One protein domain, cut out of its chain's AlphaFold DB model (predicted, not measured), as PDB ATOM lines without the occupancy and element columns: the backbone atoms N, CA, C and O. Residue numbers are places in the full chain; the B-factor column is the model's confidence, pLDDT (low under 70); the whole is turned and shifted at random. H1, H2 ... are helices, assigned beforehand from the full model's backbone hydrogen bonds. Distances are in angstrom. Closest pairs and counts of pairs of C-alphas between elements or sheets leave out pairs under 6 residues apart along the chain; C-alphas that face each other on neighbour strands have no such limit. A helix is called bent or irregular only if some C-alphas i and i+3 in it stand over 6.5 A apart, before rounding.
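Overview. This is residues 58 to 120 and 130 to 237 of the 260 residues of an uncharacterized protein of Sporisorium reilianum f. sp. reilianum (UniProt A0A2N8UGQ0). Helices pack round one long helix, H7, which runs through the middle of an elongated body: the hairpin of H1 and H2 lies nearly along H7 on one side, H6 covers another side and runs back against it, and H4 crosses it slantwise. Two short helices sit on the others, H5 beside H2 and H3 beside H4. The 171 printed residues include seven named helices, H1 to H7 in order along the chain, and no named strand; the class is all helix. The whole is compact, with a radius of gyration of the C-alphas of 16.6 A and spans of 52 by 33 by 33 A.

Arrangement. H1, residues 58 to 71, and H2, residues 83 to 100, form a helical hairpin at a shallow tilt of 9 degrees; their closest C-alphas, those of Ser 65 and Thr 91, are 6.3 A apart. H1 touches residues 214 to 225 of H7, residues 206 to 231, at a shallow tilt of 6 degrees, the same way; the closest C-alphas, those of Lys 70 and Leu 225, are 6.6 A apart. H2 touches H5, residues 161 to 164, with residues 85 to 92 alone; the closest C-alphas, those of Glu 89 and Pro 161, are 5.5 A apart. H3, residues 113 to 116, only just touches H4, residues 133 to 156, with 3 pairs of C-alphas within 8 A; the closest are those of Pro 113 and Leu 150, 6.5 A apart. H4 touches H7 at a steep tilt of 54 degrees, the same way, with the C-alphas of Ser 148 and Asp 212 closest at 5.3 A. H6, residues 169 to 188, forms a helical hairpin with H7 at a shallow tilt of 34 degrees, only just short of steep; the C-alphas of Phe 176 and Arg 220 are closest at 5.9 A. H1 is apart from H4 and H6. In H1, H4 and H6 every O i to N i+4 pair is within hydrogen-bond range, in H2 12 of 14 and in H7 18 of 22; H3 and H5 are too short for such a pair.

Along the chain. H1 begins at C-alpha 58, (-6.043, 33.573, -47.106), and is 20.5 A long. H2, 25.1 A, has a kink of 32 degrees near residue 94. H4, 35.1 A, begins at C-alpha 133, (17.237, 39.573, -24.917), and H6 is 28.2 A long. H7, 38.1 A, has a kink of 29 degrees near residue 214 and ends at C-alpha 231, (-12.656, 12.266, -29.529). H3 and H7 are only just irregular: C-alphas 113 and 116 are 6.6 A apart, C-alphas 210 and 213 7.0 A.

Size, cuts and confidence. The C-alphas farthest apart, those of Asn 81 and Pro 132, are 54.0 A apart. Residues 121 to 129 are not printed, and C-alphas 120 and 130 are 14.5 A apart across this cut. The links H1 to H2, H2 to H3 and H6 to H7 are long. The mean pLDDT of the printed part is 71.6; 70 residues are under 70, among them residues 99 to 120, 130 to 143 and 187 to 210.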
ATOM      1  N   PHE A  58      -6.638  34.609 -47.967       69.31
ATOM      2  CA  PHE A  58      -6.043  33.573 -47.106       69.31
ATOM      3  C   PHE A  58      -6.765  33.460 -45.758       69.31
ATOM      4  O   PHE A  58      -7.242  32.392 -45.382       69.31
ATOM      5  N   GLN A  59      -6.924  34.590 -45.063       74.94
ATOM      6  CA  GLN A  59      -7.617  34.640 -43.776       74.94
ATOM      7  C   GLN A  59      -9.116  34.332 -43.920       74.94
ATOM      8  O   GLN A  59      -9.709  33.692 -43.054       74.94
ATOM      9  N   LYS A  60      -9.756  34.775 -45.010       77.25
ATOM     10  CA  LYS A  60     -11.168  34.466 -45.290       77.25
ATOM     11  C   LYS A  60     -11.390  32.971 -45.538       77.25
ATOM     12  O   LYS A  60     -12.331  32.421 -44.966       77.25
ATOM     13  N   SER A  61     -10.544  32.333 -46.345       79.19
ATOM     14  CA  SER A  61     -10.618  30.913 -46.704       79.19
ATOM     15  C   SER A  61     -10.310  30.022 -45.506       79.19
ATOM     16  O   SER A  61     -11.117  29.158 -45.172       79.19
ATOM     17  N   SER A  62      -9.232  30.302 -44.767       83.88
ATOM     18  CA  SER A  62      -8.878  29.535 -43.565       83.88
ATOM     19  C   SER A  62      -9.971  29.616 -42.490       83.88
ATOM     20  O   SER A  62     -10.380  28.598 -41.925       83.88
ATOM     21  N   ASN A  63     -10.551  30.803 -42.277       85.81
ATOM     22  CA  ASN A  63     -11.693  30.977 -41.379       85.81
ATOM     23  C   ASN A  63     -12.985  30.337 -41.913       85.81
ATOM     24  O   ASN A  63     -13.863  29.982 -41.123       85.81
ATOM     25  N   ALA A  64     -13.166  30.219 -43.230       87.19
ATOM     26  CA  ALA A  64     -14.303  29.504 -43.801       87.19
ATOM     27  C   ALA A  64     -14.217  28.007 -43.475       87.19
ATOM     28  O   ALA A  64     -15.179  27.471 -42.924       87.19
ATOM     29  N   SER A  65     -13.054  27.381 -43.682       90.81
ATOM     30  CA  SER A  65     -12.822  25.970 -43.342       90.81
ATOM     31  C   SER A  65     -13.042  25.696 -41.851       90.81
ATOM     32  O   SER A  65     -13.797  24.794 -41.492       90.81
ATOM     33  N   LEU A  66     -12.495  26.533 -40.956       91.69
ATOM     34  CA  LEU A  66     -12.734  26.392 -39.511       91.69
ATOM     35  C   LEU A  66     -14.215  26.540 -39.142       91.69
ATOM     36  O   LEU A  66     -14.707  25.824 -38.271       91.69
ATOM     37  N   ARG A  67     -14.954  27.455 -39.788       91.50
ATOM     38  CA  ARG A  67     -16.396  27.630 -39.539       91.50
ATOM     39  C   ARG A  67     -17.207  26.410 -39.960       91.50
ATOM     40  O   ARG A  67     -18.147  26.073 -39.241       91.50
ATOM     41  N   LEU A  68     -16.862  25.769 -41.077       91.94
ATOM     42  CA  LEU A  68     -17.511  24.536 -41.526       91.94
ATOM     43  C   LEU A  68     -17.302  23.422 -40.498       91.94
ATOM     44  O   LEU A  68     -18.274  22.921 -39.935       91.94
ATOM     45  N   LEU A  69     -16.050  23.156 -40.121       92.56
ATOM     46  CA  LEU A  69     -15.720  22.142 -39.115       92.56
ATOM     47  C   LEU A  69     -16.334  22.451 -37.740       92.56
ATOM     48  O   LEU A  69     -16.767  21.555 -37.017       92.56
ATOM     49  N   LYS A  70     -16.447  23.731 -37.366       91.38
ATOM     50  CA  LYS A  70     -17.069  24.143 -36.099       91.38
ATOM     51  C   LYS A  70     -18.555  23.768 -36.007       91.38
ATOM     52  O   LYS A  70     -19.028  23.534 -34.891       91.38
ATOM     53  N   ARG A  71     -19.271  23.674 -37.133       91.19
ATOM     54  CA  ARG A  71     -20.694  23.277 -37.177       91.19
ATOM     55  C   ARG A  71     -20.913  21.789 -36.923       91.19
ATOM     56  O   ARG A  71     -22.007  21.420 -36.504       91.19
ATOM     57  N   LEU A  72     -19.891  20.960 -37.140       90.06
ATOM     58  CA  LEU A  72     -19.977  19.526 -36.895       90.06
ATOM     59  C   LEU A  72     -20.259  19.243 -35.418       90.06
ATOM     60  O   LEU A  72     -19.753  19.929 -34.518       90.06
ATOM     61  N   ARG A  73     -21.100  18.233 -35.182       88.25
ATOM     62  CA  ARG A  73     -21.461  17.804 -33.833       88.25
ATOM     63  C   ARG A  73     -20.278  17.086 -33.191       88.25
ATOM     64  O   ARG A  73     -19.411  16.531 -33.861       88.25
ATOM     65  N   ARG A  74     -20.257  17.107 -31.862       88.25
ATOM     66  CA  ARG A  74     -19.350  16.275 -31.074       88.25
ATOM     67  C   ARG A  74     -19.601  14.806 -31.429       88.25
ATOM     68  O   ARG A  74     -20.760  14.401 -31.460       88.25
ATOM     69  N   SER A  75     -18.539  14.046 -31.668       84.25
ATOM     70  CA  SER A  75     -18.632  12.610 -31.923       84.25
ATOM     71  C   SER A  75     -17.422  11.880 -31.352       84.25
ATOM     72  O   SER A  75     -16.326  12.440 -31.290       84.25
ATOM     73  N   ASP A  76     -17.660  10.635 -30.953       84.25
ATOM     74  CA  ASP A  76     -16.645   9.640 -30.593       84.25
ATOM     75  C   ASP A  76     -16.542   8.536 -31.671       84.25
ATOM     76  O   ASP A  76     -15.741   7.609 -31.557       84.25
ATOM     77  N   ASP A  77     -17.355   8.634 -32.732       86.19
ATOM     78  CA  ASP A  77     -17.332   7.730 -33.880       86.19
ATOM     79  C   ASP A  77     -16.125   8.038 -34.776       86.19
ATOM     80  O   ASP A  77     -16.045   9.093 -35.413       86.19
ATOM     81  N   ARG A  78     -15.182   7.094 -34.809       85.94
ATOM     82  CA  ARG A  78     -13.915   7.165 -35.553       85.94
ATOM     83  C   ARG A  78     -13.923   6.278 -36.796       85.94
ATOM     84  O   ARG A  78     -12.899   5.701 -37.161       85.94
ATOM     85  N   THR A  79     -15.075   6.138 -37.441       89.94
ATOM     86  CA  THR A  79     -15.202   5.396 -38.697       89.94
ATOM     87  C   THR A  79     -15.158   6.325 -39.910       89.94
ATOM     88  O   THR A  79     -15.594   7.479 -39.856       89.94
ATOM     89  N   LYS A  80     -14.682   5.793 -41.044       91.38
ATOM     90  CA  LYS A  80     -14.691   6.497 -42.340       91.38
ATOM     91  C   LYS A  80     -16.104   6.799 -42.855       91.38
ATOM     92  O   LYS A  80     -16.281   7.673 -43.689       91.38
ATOM     93  N   ASN A  81     -17.109   6.091 -42.342       90.81
ATOM     94  CA  ASN A  81     -18.506   6.274 -42.733       90.81
ATOM     95  C   ASN A  81     -19.223   7.328 -41.874       90.81
ATOM     96  O   ASN A  81     -20.370   7.669 -42.156       90.81
ATOM     97  N   SER A  82     -18.576   7.833 -40.819       93.19
ATOM     98  CA  SER A  82     -19.162   8.864 -39.968       93.19
ATOM     99  C   SER A  82     -19.322  10.177 -40.742       93.19
ATOM    100  O   SER A  82     -18.439  10.588 -41.498       93.19
ATOM    101  N   GLN A  83     -20.428  10.891 -40.508       92.62
ATOM    102  CA  GLN A  83     -20.666  12.198 -41.137       92.62
ATOM    103  C   GLN A  83     -19.526  13.187 -40.839       92.62
ATOM    104  O   GLN A  83     -19.124  13.962 -41.700       92.62
ATOM    105  N   ASN A  84     -18.971  13.128 -39.627       93.31
ATOM    106  CA  ASN A  84     -17.848  13.960 -39.215       93.31
ATOM    107  C   ASN A  84     -16.587  13.703 -40.051       93.31
ATOM    108  O   ASN A  84     -15.891  14.658 -40.388       93.31
ATOM    109  N   PHE A  85     -16.297  12.442 -40.382       94.25
ATOM    110  CA  PHE A  85     -15.157  12.096 -41.224       94.25
ATOM    111  C   PHE A  85     -15.347  12.569 -42.664       94.25
ATOM    112  O   PHE A  85     -14.459  13.225 -43.197       94.25
ATOM    113  N   VAL A  86     -16.513  12.306 -43.259       93.81
ATOM    114  CA  VAL A  86     -16.819  12.698 -44.647       93.81
ATOM    115  C   VAL A  86     -16.712  14.216 -44.831       93.81
ATOM    116  O   VAL A  86     -16.074  14.702 -45.763       93.81
ATOM    117  N   GLU A  87     -17.281  14.987 -43.903       94.44
ATOM    118  CA  GLU A  87     -17.207  16.453 -43.930       94.44
ATOM    119  C   GLU A  87     -15.780  16.968 -43.689       94.44
ATOM    120  O   GLU A  87     -15.364  17.978 -44.268       94.44
ATOM    121  N   TYR A  88     -15.011  16.276 -42.840       94.50
ATOM    122  CA  TYR A  88     -13.604  16.592 -42.624       94.50
ATOM    123  C   TYR A  88     -12.768  16.345 -43.880       94.50
ATOM    124  O   TYR A  88     -12.025  17.238 -44.272       94.50
ATOM    125  N   GLU A  89     -12.918  15.189 -44.524       93.81
ATOM    126  CA  GLU A  89     -12.227  14.822 -45.765       93.81
ATOM    127  C   GLU A  89     -12.524  15.826 -46.886       93.81
ATOM    128  O   GLU A  89     -11.604  16.346 -47.519       93.81
ATOM    129  N   TRP A  90     -13.791  16.209 -47.056       90.69
ATOM    130  CA  TRP A  90     -14.167  17.244 -48.018       90.69
ATOM    131  C   TRP A  90     -13.517  18.599 -47.703       90.69
ATOM    132  O   TRP A  90     -12.933  19.253 -48.570       90.69
ATOM    133  N   THR A  91     -13.579  19.025 -46.437       92.06
ATOM    134  CA  THR A  91     -12.998  20.306 -46.006       92.06
ATOM    135  C   THR A  91     -11.467  20.290 -46.060       92.06
ATOM    136  O   THR A  91     -10.848  21.334 -46.272       92.06
ATOM    137  N   TYR A  92     -10.843  19.126 -45.890       89.31
ATOM    138  CA  TYR A  92      -9.396  18.948 -45.888       89.31
ATOM    139  C   TYR A  92      -8.763  19.362 -47.217       89.31
ATOM    140  O   TYR A  92      -7.738  20.038 -47.201       89.31
ATOM    141  N   HIS A  93      -9.398  19.078 -48.355       80.31
ATOM    142  CA  HIS A  93      -8.900  19.546 -49.651       80.31
ATOM    143  C   HIS A  93      -8.880  21.078 -49.750       80.31
ATOM    144  O   HIS A  93      -7.880  21.648 -50.167       80.31
ATOM    145  N   ALA A  94      -9.907  21.765 -49.239       78.75
ATOM    146  CA  ALA A  94      -9.908  23.230 -49.176       78.75
ATOM    147  C   ALA A  94      -8.841  23.785 -48.209       78.75
ATOM    148  O   ALA A  94      -8.315  24.886 -48.404       78.75
ATOM    149  N   ILE A  95      -8.515  23.039 -47.146       83.31
ATOM    150  CA  ILE A  95      -7.397  23.357 -46.248       83.31
ATOM    151  C   ILE A  95      -6.075  23.184 -47.001       83.31
ATOM    152  O   ILE A  95      -5.270  24.112 -47.003       83.31
ATOM    153  N   LEU A  96      -5.860  22.062 -47.690       78.56
ATOM    154  CA  LEU A  96      -4.678  21.863 -48.526       78.56
ATOM    155  C   LEU A  96      -4.542  22.972 -49.565       78.56
ATOM    156  O   LEU A  96      -3.485  23.576 -49.647       78.56
ATOM    157  N   ASP A  97      -5.601  23.342 -50.274       70.69
ATOM    158  CA  ASP A  97      -5.534  24.453 -51.224       70.69
ATOM    159  C   ASP A  97      -5.154  25.765 -50.522       70.69
ATOM    160  O   ASP A  97      -4.369  26.554 -51.029       70.69
ATOM    161  N   THR A  98      -5.627  26.007 -49.300       72.38
ATOM    162  CA  THR A  98      -5.268  27.230 -48.564       72.38
ATOM    163  C   THR A  98      -3.800  27.241 -48.104       72.38
ATOM    164  O   THR A  98      -3.173  28.302 -48.102       72.38
ATOM    165  N   PHE A  99      -3.240  26.092 -47.705       69.88
ATOM    166  CA  PHE A  99      -1.936  25.999 -47.022       69.88
ATOM    167  C   PHE A  99      -0.803  25.378 -47.859       69.88
ATOM    168  O   PHE A  99       0.368  25.618 -47.564       69.88
ATOM    169  N   CYS A 100      -1.130  24.629 -48.910       53.50
ATOM    170  CA  CYS A 100      -0.208  23.931 -49.814       53.50
ATOM    171  C   CYS A 100      -0.030  24.635 -51.164       53.50
ATOM    172  O   CYS A 100       0.836  24.238 -51.934       53.50
ATOM    173  N   LEU A 101      -0.731  25.750 -51.411       50.16
ATOM    174  CA  LEU A 101      -0.323  26.736 -52.427       50.16
ATOM    175  C   LEU A 101       1.019  27.424 -52.086       50.16
ATOM    176  O   LEU A 101       1.582  28.151 -52.904       50.16
ATOM    177  N   LEU A 102       1.539  27.200 -50.873       46.62
ATOM    178  CA  LEU A 102       2.921  27.455 -50.477       46.62
ATOM    179  C   LEU A 102       3.795  26.296 -50.974       46.62
ATOM    180  O   LEU A 102       4.114  25.388 -50.205       46.62
ATOM    181  N   ASP A 103       4.128  26.336 -52.261       40.00
ATOM    182  CA  ASP A 103       4.886  25.330 -53.008       40.00
ATOM    183  C   ASP A 103       6.308  25.150 -52.438       40.00
ATOM    184  O   ASP A 103       7.293  25.732 -52.894       40.00
ATOM    185  N   TYR A 104       6.405  24.375 -51.363       41.72
ATOM    186  CA  TYR A 104       7.655  23.928 -50.775       41.72
ATOM    187  C   TYR A 104       7.589  22.411 -50.695       41.72
ATOM    188  O   TYR A 104       6.669  21.858 -50.092       41.72
ATOM    189  N   GLN A 105       8.561  21.734 -51.308       36.16
ATOM    190  CA  GLN A 105       8.755  20.295 -51.160       36.16
ATOM    191  C   GLN A 105       8.968  19.963 -49.678       36.16
ATOM    192  O   GLN A 105      10.067  20.089 -49.141       36.16
ATOM    193  N   VAL A 106       7.903  19.539 -48.999       39.22
ATOM    194  CA  VAL A 106       7.965  19.092 -47.609       39.22
ATOM    195  C   VAL A 106       8.547  17.680 -47.592       39.22
ATOM    196  O   VAL A 106       7.858  16.695 -47.853       39.22
ATOM    197  N   MET A 107       9.844  17.569 -47.310       33.75
ATOM    198  CA  MET A 107      10.510  16.276 -47.149       33.75
ATOM    199  C   MET A 107      10.018  15.558 -45.876       33.75
ATOM    200  O   MET A 107       9.945  16.172 -44.807       33.75
ATOM    201  N   PRO A 108       9.714  14.248 -45.931       34.56
ATOM    202  CA  PRO A 108       9.382  13.486 -44.735       34.56
ATOM    203  C   PRO A 108      10.640  13.246 -43.877       34.56
ATOM    204  O   PRO A 108      11.553  12.538 -44.291       34.56
ATOM    205  N   LEU A 109      10.685  13.811 -42.665       42.97
ATOM    206  CA  LEU A 109      11.610  13.383 -41.605       42.97
ATOM    207  C   LEU A 109      11.066  12.127 -40.900       42.97
ATOM    208  O   LEU A 109       9.869  12.089 -40.604       42.97
ATOM    209  N   PRO A 110      11.922  11.146 -40.569       38.81
ATOM    210  CA  PRO A 110      11.523   9.877 -39.950       38.81
ATOM    211  C   PRO A 110      11.116   9.973 -38.464       38.81
ATOM    212  O   PRO A 110      10.725   8.963 -37.888       38.81
ATOM    213  N   ALA A 111      11.196  11.149 -37.836       46.28
ATOM    214  CA  ALA A 111      10.877  11.364 -36.421       46.28
ATOM    215  C   ALA A 111       9.721  12.360 -36.232       46.28
ATOM    216  O   ALA A 111       9.479  13.191 -37.114       46.28
ATOM    217  N   ASP A 112       9.037  12.296 -35.078       46.62
ATOM    218  CA  ASP A 112       8.007  13.269 -34.694       46.62
ATOM    219  C   ASP A 112       8.618  14.681 -34.665       46.62
ATOM    220  O   ASP A 112       9.462  14.967 -33.810       46.62
ATOM    221  N   PRO A 113       8.225  15.579 -35.581       47.22
ATOM    222  CA  PRO A 113       8.868  16.877 -35.711       47.22
ATOM    223  C   PRO A 113       8.718  17.760 -34.467       47.22
ATOM    224  O   PRO A 113       9.621  18.544 -34.175       47.22
ATOM    225  N   LEU A 114       7.632  17.605 -33.698       46.31
ATOM    226  CA  LEU A 114       7.377  18.416 -32.505       46.31
ATOM    227  C   LEU A 114       8.119  17.921 -31.257       46.31
ATOM    228  O   LEU A 114       8.146  18.628 -30.251       46.31
ATOM    229  N   SER A 115       8.765  16.754 -31.323       45.53
ATOM    230  CA  SER A 115       9.550  16.194 -30.212       45.53
ATOM    231  C   SER A 115      10.766  17.046 -29.820       45.53
ATOM    232  O   SER A 115      11.252  16.942 -28.696       45.53
ATOM    233  N   HIS A 116      11.226  17.926 -30.716       40.28
ATOM    234  CA  HIS A 116      12.319  18.871 -30.469       40.28
ATOM    235  C   HIS A 116      11.902  20.031 -29.551       40.28
ATOM    236  O   HIS A 116      12.758  20.642 -28.912       40.28
ATOM    237  N   PHE A 117      10.599  20.321 -29.443       42.44
ATOM    238  CA  PHE A 117      10.090  21.303 -28.491       42.44
ATOM    239  C   PHE A 117       9.953  20.641 -27.122       42.44
ATOM    240  O   PHE A 117       8.999  19.908 -26.848       42.44
ATOM    241  N   LYS A 118      10.904  20.915 -26.228       44.53
ATOM    242  CA  LYS A 118      10.755  20.538 -24.823       44.53
ATOM    243  C   LYS A 118       9.596  21.322 -24.210       44.53
ATOM    244  O   LYS A 118       9.642  22.544 -24.092       44.53
ATOM    245  N   LEU A 119       8.568  20.604 -23.769       38.16
ATOM    246  CA  LEU A 119       7.583  21.144 -22.838       38.16
ATOM    247  C   LEU A 119       8.290  21.364 -21.498       38.16
ATOM    248  O   LEU A 119       8.623  20.404 -20.805       38.16
ATOM    249  N   VAL A 120       8.542  22.623 -21.145       36.25
ATOM    250  CA  VAL A 120       9.057  22.969 -19.819       36.25
ATOM    251  C   VAL A 120       7.990  22.579 -18.789       36.25
ATOM    252  O   VAL A 120       6.815  22.929 -18.907       36.25
ATOM    253  N   ARG A 130      19.475  33.333 -18.145       42.16
ATOM    254  CA  ARG A 130      18.584  33.864 -19.184       42.16
ATOM    255  C   ARG A 130      19.466  34.473 -20.273       42.16
ATOM    256  O   ARG A 130      20.222  35.399 -19.963       42.16
ATOM    257  N   PRO A 131      19.420  33.955 -21.511       46.31
ATOM    258  CA  PRO A 131      20.243  34.495 -22.571       46.31
ATOM    259  C   PRO A 131      19.873  35.973 -22.786       46.31
ATOM    260  O   PRO A 131      18.718  36.355 -22.567       46.31
ATOM    261  N   PRO A 132      20.835  36.816 -23.196       47.06
ATOM    262  CA  PRO A 132      20.578  38.201 -23.565       47.06
ATOM    263  C   PRO A 132      19.338  38.327 -24.460       47.06
ATOM    264  O   PRO A 132      19.160  37.537 -25.387       47.06
ATOM    265  N   LEU A 133      18.509  39.346 -24.215       49.56
ATOM    266  CA  LEU A 133      17.237  39.573 -24.917       49.56
ATOM    267  C   LEU A 133      17.325  39.458 -26.461       49.56
ATOM    268  O   LEU A 133      16.430  38.851 -27.046       49.56
ATOM    269  N   PRO A 134      18.393  39.927 -27.146       48.94
ATOM    270  CA  PRO A 134      18.540  39.739 -28.593       48.94
ATOM    271  C   PRO A 134      18.660  38.270 -29.030       48.94
ATOM    272  O   PRO A 134      18.120  37.890 -30.068       48.94
ATOM    273  N   ILE A 135      19.331  37.433 -28.230       52.09
ATOM    274  CA  ILE A 135      19.476  35.989 -28.483       52.09
ATOM    275  C   ILE A 135      18.123  35.294 -28.294       52.09
ATOM    276  O   ILE A 135      17.744  34.443 -29.097       52.09
ATOM    277  N   LEU A 136      17.360  35.712 -27.281       57.25
ATOM    278  CA  LEU A 136      16.018  35.200 -27.008       57.25
ATOM    279  C   LEU A 136      15.025  35.558 -28.128       57.25
ATOM    280  O   LEU A 136      14.258  34.704 -28.564       57.25
ATOM    281  N   ILE A 137      15.088  36.784 -28.656       59.44
ATOM    282  CA  ILE A 137      14.260  37.228 -29.788       59.44
ATOM    283  C   ILE A 137      14.605  36.456 -31.069       59.44
ATOM    284  O   ILE A 137      13.700  36.023 -31.780       59.44
ATOM    285  N   ALA A 138      15.893  36.255 -31.368       60.28
ATOM    286  CA  ALA A 138      16.320  35.491 -32.542       60.28
ATOM    287  C   ALA A 138      15.897  34.013 -32.460       60.28
ATOM    288  O   ALA A 138      15.386  33.470 -33.438       60.28
ATOM    289  N   SER A 139      16.042  33.389 -31.285       63.53
ATOM    290  CA  SER A 139      15.585  32.012 -31.044       63.53
ATOM    291  C   SER A 139      14.070  31.884 -31.195       63.53
ATOM    292  O   SER A 139      13.595  30.998 -31.894       63.53
ATOM    293  N   LEU A 140      13.299  32.818 -30.630       64.69
ATOM    294  CA  LEU A 140      11.841  32.797 -30.733       64.69
ATOM    295  C   LEU A 140      11.353  32.949 -32.183       64.69
ATOM    296  O   LEU A 140      10.389  32.301 -32.585       64.69
ATOM    297  N   ARG A 141      12.029  33.778 -32.991       65.31
ATOM    298  CA  ARG A 141      11.749  33.904 -34.433       65.31
ATOM    299  C   ARG A 141      11.975  32.580 -35.165       65.31
ATOM    300  O   ARG A 141      11.124  32.174 -35.955       65.31
ATOM    301  N   PHE A 142      13.084  31.902 -34.874       67.12
ATOM    302  CA  PHE A 142      13.381  30.577 -35.416       67.12
ATOM    303  C   PHE A 142      12.314  29.548 -35.016       67.12
ATOM    304  O   PHE A 142      11.827  28.807 -35.870       67.12
ATOM    305  N   ASP A 143      11.896  29.546 -33.750       65.94
ATOM    306  CA  ASP A 143      10.887  28.620 -33.232       65.94
ATOM    307  C   ASP A 143       9.520  28.810 -33.904       65.94
ATOM    308  O   ASP A 143       8.863  27.830 -34.252       65.94
ATOM    309  N   ILE A 144       9.104  30.058 -34.150       72.94
ATOM    310  CA  ILE A 144       7.849  30.385 -34.849       72.94
ATOM    311  C   ILE A 144       7.873  29.882 -36.290       72.94
ATOM    312  O   ILE A 144       6.951  29.182 -36.713       72.94
ATOM    313  N   SER A 145       8.923  30.216 -37.043       68.94
ATOM    314  CA  SER A 145       9.033  29.798 -38.440       68.94
ATOM    315  C   SER A 145       9.227  28.292 -38.584       68.94
ATOM    316  O   SER A 145       8.737  27.713 -39.548       68.94
ATOM    317  N   THR A 146       9.914  27.650 -37.639       68.94
ATOM    318  CA  THR A 146      10.039  26.190 -37.598       68.94
ATOM    319  C   THR A 146       8.688  25.557 -37.297       68.94
ATOM    320  O   THR A 146       8.245  24.673 -38.028       68.94
ATOM    321  N   LEU A 147       7.979  26.034 -36.271       75.31
ATOM    322  CA  LEU A 147       6.662  25.513 -35.922       75.31
ATOM    323  C   LEU A 147       5.672  25.653 -37.084       75.31
ATOM    324  O   LEU A 147       4.954  24.698 -37.371       75.31
ATOM    325  N   SER A 148       5.627  26.796 -37.773       76.62
ATOM    326  CA  SER A 148       4.716  26.978 -38.907       76.62
ATOM    327  C   SER A 148       4.977  25.960 -40.025       76.62
ATOM    328  O   SER A 148       4.019  25.380 -40.535       76.62
ATOM    329  N   GLU A 149       6.239  25.658 -40.357       71.75
ATOM    330  CA  GLU A 149       6.578  24.600 -41.321       71.75
ATOM    331  C   GLU A 149       6.097  23.229 -40.877       71.75
ATOM    332  O   GLU A 149       5.490  22.490 -41.656       71.75
ATOM    333  N   LEU A 150       6.356  22.891 -39.618       72.31
ATOM    334  CA  LEU A 150       5.977  21.597 -39.071       72.31
ATOM    335  C   LEU A 150       4.459  21.422 -39.062       72.31
ATOM    336  O   LEU A 150       3.969  20.342 -39.370       72.31
ATOM    337  N   LEU A 151       3.711  22.493 -38.807       82.69
ATOM    338  CA  LEU A 151       2.255  22.476 -38.862       82.69
ATOM    339  C   LEU A 151       1.716  22.335 -40.286       82.69
ATOM    340  O   LEU A 151       0.759  21.593 -40.498       82.69
ATOM    341  N   ARG A 152       2.341  22.981 -41.281       76.69
ATOM    342  CA  ARG A 152       1.999  22.741 -42.695       76.69
ATOM    343  C   ARG A 152       2.267  21.293 -43.090       76.69
ATOM    344  O   ARG A 152       1.467  20.687 -43.795       76.69
ATOM    345  N   ARG A 153       3.354  20.708 -42.590       74.56
ATOM    346  CA  ARG A 153       3.647  19.289 -42.789       74.56
ATOM    347  C   ARG A 153       2.633  18.381 -42.102       74.56
ATOM    348  O   ARG A 153       2.236  17.379 -42.693       74.56
ATOM    349  N   ASP A 154       2.226  18.705 -40.880       82.06
ATOM    350  CA  ASP A 154       1.217  17.938 -40.153       82.06
ATOM    351  C   ASP A 154      -0.098  17.895 -40.930       82.06
ATOM    352  O   ASP A 154      -0.692  16.821 -41.004       82.06
ATOM    353  N   ILE A 155      -0.503  19.009 -41.565       84.75
ATOM    354  CA  ILE A 155      -1.653  19.045 -42.483       84.75
ATOM    355  C   ILE A 155      -1.507  17.935 -43.529       84.75
ATOM    356  O   ILE A 155      -2.371  17.076 -43.605       84.75
ATOM    357  N   CYS A 156      -0.385  17.879 -44.247       77.00
ATOM    358  CA  CYS A 156      -0.163  16.903 -45.320       77.00
ATOM    359  C   CYS A 156       0.114  15.461 -44.862       77.00
ATOM    360  O   CYS A 156       0.288  14.588 -45.710       77.00
ATOM    361  N   THR A 157       0.268  15.202 -43.562       80.50
ATOM    362  CA  THR A 157       0.713  13.892 -43.061       80.50
ATOM    363  C   THR A 157      -0.209  13.379 -41.968       80.50
ATOM    364  O   THR A 157      -1.110  12.590 -42.234       80.50
ATOM    365  N   LEU A 158      -0.008  13.831 -40.733       85.38
ATOM    366  CA  LEU A 158      -0.739  13.373 -39.558       85.38
ATOM    367  C   LEU A 158      -2.238  13.677 -39.642       85.38
ATOM    368  O   LEU A 158      -3.059  12.872 -39.206       85.38
ATOM    369  N   LEU A 159      -2.576  14.839 -40.195       89.56
ATOM    370  CA  LEU A 159      -3.941  15.329 -40.345       89.56
ATOM    371  C   LEU A 159      -4.563  14.926 -41.686       89.56
ATOM    372  O   LEU A 159      -5.704  15.288 -41.951       89.56
ATOM    373  N   ALA A 160      -3.858  14.167 -42.523       88.06
ATOM    374  CA  ALA A 160      -4.463  13.641 -43.734       88.06
ATOM    375  C   ALA A 160      -5.646  12.714 -43.373       88.06
ATOM    376  O   ALA A 160      -5.563  12.005 -42.360       88.06
ATOM    377  N   PRO A 161      -6.747  12.696 -44.148       88.75
ATOM    378  CA  PRO A 161      -7.940  11.904 -43.842       88.75
ATOM    379  C   PRO A 161      -7.629  10.428 -43.560       88.75
ATOM    380  O   PRO A 161      -8.156   9.834 -42.623       88.75
ATOM    381  N   GLU A 162      -6.694   9.835 -44.295       87.50
ATOM    382  CA  GLU A 162      -6.253   8.457 -44.101       87.50
ATOM    383  C   GLU A 162      -5.568   8.197 -42.746       87.50
ATOM    384  O   GLU A 162      -5.586   7.065 -42.258       87.50
ATOM    385  N   ASN A 163      -5.008   9.234 -42.115       87.94
ATOM    386  CA  ASN A 163      -4.179   9.139 -40.913       87.94
ATOM    387  C   ASN A 163      -4.832   9.741 -39.666       87.94
ATOM    388  O   ASN A 163      -4.511   9.314 -38.552       87.94
ATOM    389  N   VAL A 164      -5.742  10.708 -39.823       89.88
ATOM    390  CA  VAL A 164      -6.343  11.458 -38.708       89.88
ATOM    391  C   VAL A 164      -7.116  10.539 -37.762       89.88
ATOM    392  O   VAL A 164      -7.036  10.685 -36.543       89.88
ATOM    393  N   LEU A 165      -7.791   9.522 -38.310       90.25
ATOM    394  CA  LEU A 165      -8.541   8.544 -37.525       90.25
ATOM    395  C   LEU A 165      -7.640   7.640 -36.686       90.25
ATOM    396  O   LEU A 165      -8.128   7.086 -35.709       90.25
ATOM    397  N   ASN A 166      -6.349   7.513 -37.010       89.44
ATOM    398  CA  ASN A 166      -5.386   6.720 -36.239       89.44
ATOM    399  C   ASN A 166      -4.782   7.510 -35.068       89.44
ATOM    400  O   ASN A 166      -4.140   6.928 -34.195       89.44
ATOM    401  N   GLN A 167      -4.999   8.827 -35.012       89.75
ATOM    402  CA  GLN A 167      -4.428   9.670 -33.967       89.75
ATOM    403  C   GLN A 167      -5.145   9.464 -32.638       89.75
ATOM    404  O   GLN A 167      -6.366   9.342 -32.571       89.75
ATOM    405  N   THR A 168      -4.380   9.408 -31.553       87.00
ATOM    406  CA  THR A 168      -4.946   9.373 -30.204       87.00
ATOM    407  C   THR A 168      -5.299  10.784 -29.738       87.00
ATOM    408  O   THR A 168      -4.665  11.766 -30.138       87.00
ATOM    409  N   ALA A 169      -6.275  10.889 -28.832       85.56
ATOM    410  CA  ALA A 169      -6.621  12.165 -28.210       85.56
ATOM    411  C   ALA A 169      -5.403  12.800 -27.513       85.56
ATOM    412  O   ALA A 169      -5.214  14.012 -27.586       85.56
ATOM    413  N   ASP A 170      -4.549  11.990 -26.883       79.50
ATOM    414  CA  ASP A 170      -3.348  12.472 -26.194       79.50
ATOM    415  C   ASP A 170      -2.304  13.044 -27.153       79.50
ATOM    416  O   ASP A 170      -1.754  14.110 -26.872       79.50
ATOM    417  N   CYS A 171      -2.103  12.415 -28.318       84.19
ATOM    418  CA  CYS A 171      -1.251  12.957 -29.378       84.19
ATOM    419  C   CYS A 171      -1.742  14.352 -29.798       84.19
ATOM    420  O   CYS A 171      -0.998  15.333 -29.731       84.19
ATOM    421  N   LEU A 172      -3.028  14.481 -30.143       83.88
ATOM    422  CA  LEU A 172      -3.608  15.760 -30.565       83.88
ATOM    423  C   LEU A 172      -3.577  16.818 -29.444       83.88
ATOM    424  O   LEU A 172      -3.297  17.989 -29.711       83.88
ATOM    425  N   LYS A 173      -3.796  16.424 -28.179       79.88
ATOM    426  CA  LYS A 173      -3.669  17.305 -27.003       79.88
ATOM    427  C   LYS A 173      -2.238  17.799 -26.815       79.88
ATOM    428  O   LYS A 173      -2.048  18.979 -26.521       79.88
ATOM    429  N   GLN A 174      -1.240  16.929 -26.961       76.31
ATOM    430  CA  GLN A 174       0.168  17.305 -26.835       76.31
ATOM    431  C   GLN A 174       0.550  18.334 -27.899       76.31
ATOM    432  O   GLN A 174       1.095  19.384 -27.558       76.31
ATOM    433  N   ARG A 175       0.176  18.095 -29.162       79.44
ATOM    434  CA  ARG A 175       0.408  19.053 -30.254       79.44
ATOM    435  C   ARG A 175      -0.287  20.383 -29.997       79.44
ATOM    436  O   ARG A 175       0.354  21.429 -30.048       79.44
ATOM    437  N   PHE A 176      -1.561  20.352 -29.608       82.88
ATOM    438  CA  PHE A 176      -2.305  21.553 -29.229       82.88
ATOM    439  C   PHE A 176      -1.607  22.358 -28.118       82.88
ATOM    440  O   PHE A 176      -1.544  23.585 -28.200       82.88
ATOM    441  N   ARG A 177      -1.048  21.692 -27.093       72.69
ATOM    442  CA  ARG A 177      -0.299  22.351 -26.007       72.69
ATOM    443  C   ARG A 177       0.961  23.050 -26.518       72.69
ATOM    444  O   ARG A 177       1.176  24.199 -26.145       72.69
ATOM    445  N   VAL A 178       1.747  22.391 -27.373       72.38
ATOM    446  CA  VAL A 178       2.964  22.972 -27.969       72.38
ATOM    447  C   VAL A 178       2.617  24.204 -28.804       72.38
ATOM    448  O   VAL A 178       3.168  25.278 -28.573       72.38
ATOM    449  N   ILE A 179       1.632  24.085 -29.699       81.31
ATOM    450  CA  ILE A 179       1.184  25.192 -30.558       81.31
ATOM    451  C   ILE A 179       0.730  26.381 -29.709       81.31
ATOM    452  O   ILE A 179       1.112  27.522 -29.964       81.31
ATOM    453  N   ARG A 180      -0.067  26.114 -28.668       75.38
ATOM    454  CA  ARG A 180      -0.552  27.147 -27.750       75.38
ATOM    455  C   ARG A 180       0.596  27.825 -26.997       75.38
ATOM    456  O   ARG A 180       0.562  29.041 -26.852       75.38
ATOM    457  N   ALA A 181       1.584  27.070 -26.518       69.12
ATOM    458  CA  ALA A 181       2.724  27.621 -25.788       69.12
ATOM    459  C   ALA A 181       3.545  28.578 -26.666       69.12
ATOM    460  O   ALA A 181       3.778  29.717 -26.269       69.12
ATOM    461  N   VAL A 182       3.895  28.160 -27.886       69.50
ATOM    462  CA  VAL A 182       4.654  28.999 -28.828       69.50
ATOM    463  C   VAL A 182       3.848  30.225 -29.260       69.50
ATOM    464  O   VAL A 182       4.387  31.326 -29.319       69.50
ATOM    465  N   GLN A 183       2.540  30.082 -29.495       75.00
ATOM    466  CA  GLN A 183       1.695  31.234 -29.807       75.00
ATOM    467  C   GLN A 183       1.612  32.234 -28.645       75.00
ATOM    468  O   GLN A 183       1.605  33.440 -28.887       75.00
ATOM    469  N   ASN A 184       1.545  31.756 -27.401       69.69
ATOM    470  CA  ASN A 184       1.554  32.627 -26.227       69.69
ATOM    471  C   ASN A 184       2.884  33.384 -26.114       69.69
ATOM    472  O   ASN A 184       2.859  34.592 -25.906       69.69
ATOM    473  N   LEU A 185       4.017  32.702 -26.321       66.75
ATOM    474  CA  LEU A 185       5.344  33.331 -26.343       66.75
ATOM    475  C   LEU A 185       5.446  34.390 -27.449       66.75
ATOM    476  O   LEU A 185       5.932  35.495 -27.215       66.75
ATOM    477  N   TYR A 186       4.932  34.092 -28.647       71.38
ATOM    478  CA  TYR A 186       4.845  35.075 -29.725       71.38
ATOM    479  C   TYR A 186       4.012  36.296 -29.322       71.38
ATOM    480  O   TYR A 186       4.436  37.422 -29.554       71.38
ATOM    481  N   ALA A 187       2.838  36.091 -28.717       69.56
ATOM    482  CA  ALA A 187       1.957  37.178 -28.298       69.56
ATOM    483  C   ALA A 187       2.588  38.049 -27.199       69.56
ATOM    484  O   ALA A 187       2.507  39.273 -27.272       69.56
ATOM    485  N   GLU A 188       3.261  37.437 -26.222       66.31
ATOM    486  CA  GLU A 188       3.981  38.136 -25.149       66.31
ATOM    487  C   GLU A 188       5.093  39.035 -25.704       66.31
ATOM    488  O   GLU A 188       5.296  40.158 -25.243       66.31
ATOM    489  N   HIS A 189       5.777  38.571 -26.748       64.94
ATOM    490  CA  HIS A 189       6.905  39.278 -27.342       64.94
ATOM    491  C   HIS A 189       6.563  39.994 -28.656       64.94
ATOM    492  O   HIS A 189       7.460  40.528 -29.304       64.94
ATOM    493  N   CYS A 190       5.282  40.079 -29.037       63.09
ATOM    494  CA  CYS A 190       4.866  40.552 -30.362       63.09
ATOM    495  C   CYS A 190       5.307  41.990 -30.673       63.09
ATOM    496  O   CYS A 190       5.611  42.294 -31.819       63.09
ATOM    497  N   ILE A 191       5.402  42.858 -29.660       58.59
ATOM    498  CA  ILE A 191       5.864  44.248 -29.804       58.59
ATOM    499  C   ILE A 191       7.370  44.296 -30.102       58.59
ATOM    500  O   ILE A 191       7.816  45.074 -30.937       58.59
ATOM    501  N   MET A 192       8.159  43.422 -29.474       53.69
ATOM    502  CA  MET A 192       9.593  43.257 -29.778       53.69
ATOM    503  C   MET A 192       9.821  42.489 -31.092       53.69
ATOM    504  O   MET A 192      10.918  42.469 -31.653       53.69
ATOM    505  N   LEU A 193       8.757  41.858 -31.585       54.38
ATOM    506  CA  LEU A 193       8.626  41.224 -32.887       54.38
ATOM    507  C   LEU A 193       7.798  42.098 -33.858       54.38
ATOM    508  O   LEU A 193       7.268  41.581 -34.838       54.38
ATOM    509  N   ALA A 194       7.689  43.412 -33.623       47.97
ATOM    510  CA  ALA A 194       6.949  44.321 -34.498       47.97
ATOM    511  C   ALA A 194       7.752  44.699 -35.764       47.97
ATOM    512  O   ALA A 194       8.957  44.926 -35.678       47.97
ATOM    513  N   PRO A 195       7.087  44.853 -36.925       43.34
ATOM    514  CA  PRO A 195       7.658  44.764 -38.277       43.34
ATOM    515  C   PRO A 195       8.478  45.976 -38.758       43.34
ATOM    516  O   PRO A 195       8.717  46.099 -39.958       43.34
ATOM    517  N   HIS A 196       8.869  46.902 -37.879       42.47
ATOM    518  CA  HIS A 196       9.482  48.168 -38.304       42.47
ATOM    519  C   HIS A 196      10.957  48.080 -38.687       42.47
ATOM    520  O   HIS A 196      11.440  48.982 -39.364       42.47
ATOM    521  N   ASP A 197      11.631  46.982 -38.359       37.34
ATOM    522  CA  ASP A 197      12.976  46.723 -38.851       37.34
ATOM    523  C   ASP A 197      12.945  45.580 -39.860       37.34
ATOM    524  O   ASP A 197      12.313  44.550 -39.628       37.34
ATOM    525  N   ASP A 198      13.717  45.705 -40.936       39.09
ATOM    526  CA  ASP A 198      14.049  44.650 -41.906       39.09
ATOM    527  C   ASP A 198      14.698  43.384 -41.279       39.09
ATOM    528  O   ASP A 198      15.206  42.508 -41.972       39.09
ATOM    529  N   ALA A 199      14.656  43.251 -39.952       35.78
ATOM    530  CA  ALA A 199      15.211  42.194 -39.126       35.78
ATOM    531  C   ALA A 199      14.311  40.943 -38.988       35.78
ATOM    532  O   ALA A 199      14.674  40.023 -38.253       35.78
ATOM    533  N   PHE A 200      13.143  40.873 -39.645       37.50
ATOM    534  CA  PHE A 200      12.179  39.759 -39.487       37.50
ATOM    535  C   PHE A 200      12.505  38.472 -40.241       37.50
ATOM    536  O   PHE A 200      11.782  37.484 -40.114       37.50
ATOM    537  N   PHE A 201      13.568  38.450 -41.029       40.34
ATOM    538  CA  PHE A 201      13.686  37.463 -42.091       40.34
ATOM    539  C   PHE A 201      14.695  36.381 -41.722       40.34
ATOM    540  O   PHE A 201      15.835  36.411 -42.159       40.34
ATOM    541  N   TRP A 202      14.273  35.413 -40.898       37.97
ATOM    542  CA  TRP A 202      14.965  34.115 -40.873       37.97
ATOM    543  C   TRP A 202      14.613  33.278 -42.114       37.97
ATOM    544  O   TRP A 202      15.452  32.551 -42.633       37.97
ATOM    545  N   ARG A 203      13.405  33.460 -42.666       46.59
ATOM    546  CA  ARG A 203      13.177  33.233 -44.096       46.59
ATOM    547  C   ARG A 203      13.394  34.556 -44.796       46.59
ATOM    548  O   ARG A 203      12.712  35.509 -44.430       46.59
ATOM    549  N   ASP A 204      14.216  34.596 -45.838       47.72
ATOM    550  CA  ASP A 204      14.478  35.777 -46.688       47.72
ATOM    551  C   ASP A 204      13.212  36.387 -47.355       47.72
ATOM    552  O   ASP A 204      13.291  37.261 -48.217       47.72
ATOM    553  N   CYS A 205      12.009  35.924 -46.990       57.12
ATOM    554  CA  CYS A 205      10.728  36.300 -47.555       57.12
ATOM    555  C   CYS A 205       9.828  37.048 -46.562       57.12
ATOM    556  O   CYS A 205       9.235  36.447 -45.659       57.12
ATOM    557  N   LYS A 206       9.592  38.342 -46.833       58.81
ATOM    558  CA  LYS A 206       8.628  39.171 -46.086       58.81
ATOM    559  C   LYS A 206       7.202  38.627 -46.083       58.81
ATOM    560  O   LYS A 206       6.449  38.855 -45.139       58.81
ATOM    561  N   VAL A 207       6.842  37.899 -47.137       59.50
ATOM    562  CA  VAL A 207       5.525  37.282 -47.282       59.50
ATOM    563  C   VAL A 207       5.389  36.148 -46.266       59.50
ATOM    564  O   VAL A 207       4.506  36.220 -45.423       59.50
ATOM    565  N   CYS A 208       6.296  35.166 -46.247       60.44
ATOM    566  CA  CYS A 208       6.227  34.019 -45.328       60.44
ATOM    567  C   CYS A 208       6.198  34.426 -43.845       60.44
ATOM    568  O   CYS A 208       5.343  33.942 -43.106       60.44
ATOM    569  N   ALA A 209       7.045  35.378 -43.440       63.53
ATOM    570  CA  ALA A 209       7.091  35.865 -42.059       63.53
ATOM    571  C   ALA A 209       5.748  36.455 -41.580       63.53
ATOM    572  O   ALA A 209       5.396  36.346 -40.406       63.53
ATOM    573  N   ARG A 210       4.950  37.034 -42.489       69.69
ATOM    574  CA  ARG A 210       3.610  37.554 -42.175       69.69
ATOM    575  C   ARG A 210       2.583  36.444 -41.918       69.69
ATOM    576  O   ARG A 210       1.613  36.683 -41.201       69.69
ATOM    577  N   TYR A 211       2.768  35.258 -42.499       71.88
ATOM    578  CA  TYR A 211       1.792  34.162 -42.429       71.88
ATOM    579  C   TYR A 211       2.099  33.120 -41.358       71.88
ATOM    580  O   TYR A 211       1.169  32.431 -40.945       71.88
ATOM    581  N   ASP A 212       3.337  33.027 -40.864       75.75
ATOM    582  CA  ASP A 212       3.688  32.092 -39.786       75.75
ATOM    583  C   ASP A 212       2.718  32.183 -38.584       75.75
ATOM    584  O   ASP A 212       2.164  31.150 -38.190       75.75
ATOM    585  N   PRO A 213       2.373  33.382 -38.059       76.25
ATOM    586  CA  PRO A 213       1.409  33.497 -36.961       76.25
ATOM    587  C   PRO A 213      -0.014  33.062 -37.342       76.25
ATOM    588  O   PRO A 213      -0.759  32.549 -36.503       76.25
ATOM    589  N   GLU A 214      -0.411  33.259 -38.600       78.44
ATOM    590  CA  GLU A 214      -1.738  32.898 -39.103       78.44
ATOM    591  C   GLU A 214      -1.882  31.377 -39.267       78.44
ATOM    592  O   GLU A 214      -2.918  30.820 -38.898       78.44
ATOM    593  N   ILE A 215      -0.831  30.698 -39.744       82.62
ATOM    594  CA  ILE A 215      -0.753  29.231 -39.825       82.62
ATOM    595  C   ILE A 215      -0.839  28.629 -38.422       82.62
ATOM    596  O   ILE A 215      -1.675  27.761 -38.170       82.62
ATOM    597  N   ILE A 216      -0.034  29.138 -37.484       83.44
ATOM    598  CA  ILE A 216      -0.029  28.681 -36.089       83.44
ATOM    599  C   ILE A 216      -1.419  28.849 -35.459       83.44
ATOM    600  O   ILE A 216      -1.935  27.916 -34.835       83.44
ATOM    601  N   ARG A 217      -2.070  30.006 -35.663       84.31
ATOM    602  CA  ARG A 217      -3.431  30.261 -35.161       84.31
ATOM    603  C   ARG A 217      -4.450  29.290 -35.758       84.31
ATOM    604  O   ARG A 217      -5.259  28.744 -35.012       84.31
ATOM    605  N   PHE A 218      -4.415  29.081 -37.073       89.69
ATOM    606  CA  PHE A 218      -5.321  28.155 -37.747       89.69
ATOM    607  C   PHE A 218      -5.158  26.731 -37.214       89.69
ATOM    608  O   PHE A 218      -6.142  26.110 -36.819       89.69
ATOM    609  N   CYS A 219      -3.924  26.229 -37.147       90.19
ATOM    610  CA  CYS A 219      -3.662  24.869 -36.698       90.19
ATOM    611  C   CYS A 219      -4.056  24.672 -35.234       90.19
ATOM    612  O   CYS A 219      -4.660  23.653 -34.918       90.19
ATOM    613  N   ARG A 220      -3.819  25.647 -34.346       89.56
ATOM    614  CA  ARG A 220      -4.332  25.593 -32.964       89.56
ATOM    615  C   ARG A 220      -5.838  25.321 -32.939       89.56
ATOM    616  O   ARG A 220      -6.296  24.437 -32.212       89.56
ATOM    617  N   ASP A 221      -6.598  26.098 -33.704       90.31
ATOM    618  CA  ASP A 221      -8.056  25.993 -33.740       90.31
ATOM    619  C   ASP A 221      -8.493  24.675 -34.388       90.31
ATOM    620  O   ASP A 221      -9.421  24.029 -33.903       90.31
ATOM    621  N   LEU A 222      -7.779  24.228 -35.424       93.38
ATOM    622  CA  LEU A 222      -8.003  22.942 -36.075       93.38
ATOM    623  C   LEU A 222      -7.786  21.770 -35.108       93.38
ATOM    624  O   LEU A 222      -8.694  20.965 -34.940       93.38
ATOM    625  N   TYR A 223      -6.647  21.696 -34.411       91.88
ATOM    626  CA  TYR A 223      -6.374  20.644 -33.419       91.88
ATOM    627  C   TYR A 223      -7.436  20.604 -32.315       91.88
ATOM    628  O   TYR A 223      -7.874  19.529 -31.907       91.88
ATOM    629  N   HIS A 224      -7.900  21.770 -31.864       89.06
ATOM    630  CA  HIS A 224      -8.990  21.850 -30.899       89.06
ATOM    631  C   HIS A 224     -10.311  21.296 -31.457       89.06
ATOM    632  O   HIS A 224     -11.015  20.556 -30.771       89.06
ATOM    633  N   LEU A 225     -10.646  21.617 -32.711       91.81
ATOM    634  CA  LEU A 225     -11.837  21.085 -33.373       91.81
ATOM    635  C   LEU A 225     -11.753  19.571 -33.579       91.81
ATOM    636  O   LEU A 225     -12.741  18.887 -33.327       91.81
ATOM    637  N   LEU A 226     -10.592  19.044 -33.973       92.56
ATOM    638  CA  LEU A 226     -10.375  17.608 -34.175       92.56
ATOM    639  C   LEU A 226     -10.597  16.807 -32.890       92.56
ATOM    640  O   LEU A 226     -11.275  15.782 -32.918       92.56
ATOM    641  N   LEU A 227     -10.121  17.320 -31.751       90.06
ATOM    642  CA  LEU A 227     -10.387  16.729 -30.436       90.06
ATOM    643  C   LEU A 227     -11.891  16.618 -30.140       90.06
ATOM    644  O   LEU A 227     -12.342  15.611 -29.604       90.06
ATOM    645  N   ARG A 228     -12.698  17.606 -30.531       90.81
ATOM    646  CA  ARG A 228     -14.159  17.545 -30.364       90.81
ATOM    647  C   ARG A 228     -14.847  16.621 -31.367       90.81
ATOM    648  O   ARG A 228     -15.833  15.971 -31.023       90.81
ATOM    649  N   ILE A 229     -14.408  16.659 -32.623       92.12
ATOM    650  CA  ILE A 229     -15.073  15.999 -33.754       92.12
ATOM    651  C   ILE A 229     -14.820  14.487 -33.740       92.12
ATOM    652  O   ILE A 229     -15.732  13.750 -34.105       92.12
ATOM    653  N   PHE A 230     -13.632  14.044 -33.309       91.56
ATOM    654  CA  PHE A 230     -13.220  12.632 -33.338       91.56
ATOM    655  C   PHE A 230     -13.003  11.988 -31.962       91.56
ATOM    656  O   PHE A 230     -12.912  10.764 -31.877       91.56
ATOM    657  N   HIS A 231     -12.888  12.777 -30.891       90.06
ATOM    658  CA  HIS A 231     -12.656  12.266 -29.529       90.06
ATOM    659  C   HIS A 231     -13.651  12.807 -28.507       90.06
ATOM    660  O   HIS A 231     -13.401  12.739 -27.303       90.06
ATOM    661  N   GLY A 232     -14.717  13.447 -28.989       84.19
ATOM    662  CA  GLY A 232     -15.753  13.996 -28.138       84.19
ATOM    663  C   GLY A 232     -15.255  14.982 -27.083       84.19
ATOM    664  O   GLY A 232     -15.957  15.255 -26.120       84.19
ATOM    665  N   GLU A 233     -14.061  15.551 -27.178       84.75
ATOM    666  CA  GLU A 233     -13.573  16.399 -26.095       84.75
ATOM    667  C   GLU A 233     -14.450  17.650 -25.948       84.75
ATOM    668  O   GLU A 233     -14.964  18.221 -26.920       84.75
ATOM    669  N   ARG A 234     -14.674  18.086 -24.701       76.25
ATOM    670  CA  ARG A 234     -15.443  19.313 -24.464       76.25
ATOM    671  C   ARG A 234     -14.620  20.508 -24.936       76.25
ATOM    672  O   ARG A 234     -13.532  20.763 -24.425       76.25
ATOM    673  N   ASN A 235     -15.198  21.305 -25.833       62.00
ATOM    674  CA  ASN A 235     -14.651  22.609 -26.187       62.00
ATOM    675  C   ASN A 235     -14.761  23.553 -24.992       62.00
ATOM    676  O   ASN A 235     -15.755  24.262 -24.834       62.00
ATOM    677  N   ARG A 236     -13.725  23.608 -24.160       61.44
ATOM    678  CA  ARG A 236     -13.475  24.838 -23.414       61.44
ATOM    679  C   ARG A 236     -13.079  25.900 -24.438       61.44
ATOM    680  O   ARG A 236     -12.265  25.590 -25.309       61.44
ATOM    681  N   PRO A 237     -13.655  27.113 -24.390       57.34
ATOM    682  CA  PRO A 237     -13.288  28.161 -25.331       57.34
ATOM    683  C   PRO A 237     -11.770  28.325 -25.325       57.34
ATOM    684  O   PRO A 237     -11.154  28.321 -24.253       57.34
TER     685      PRO A 237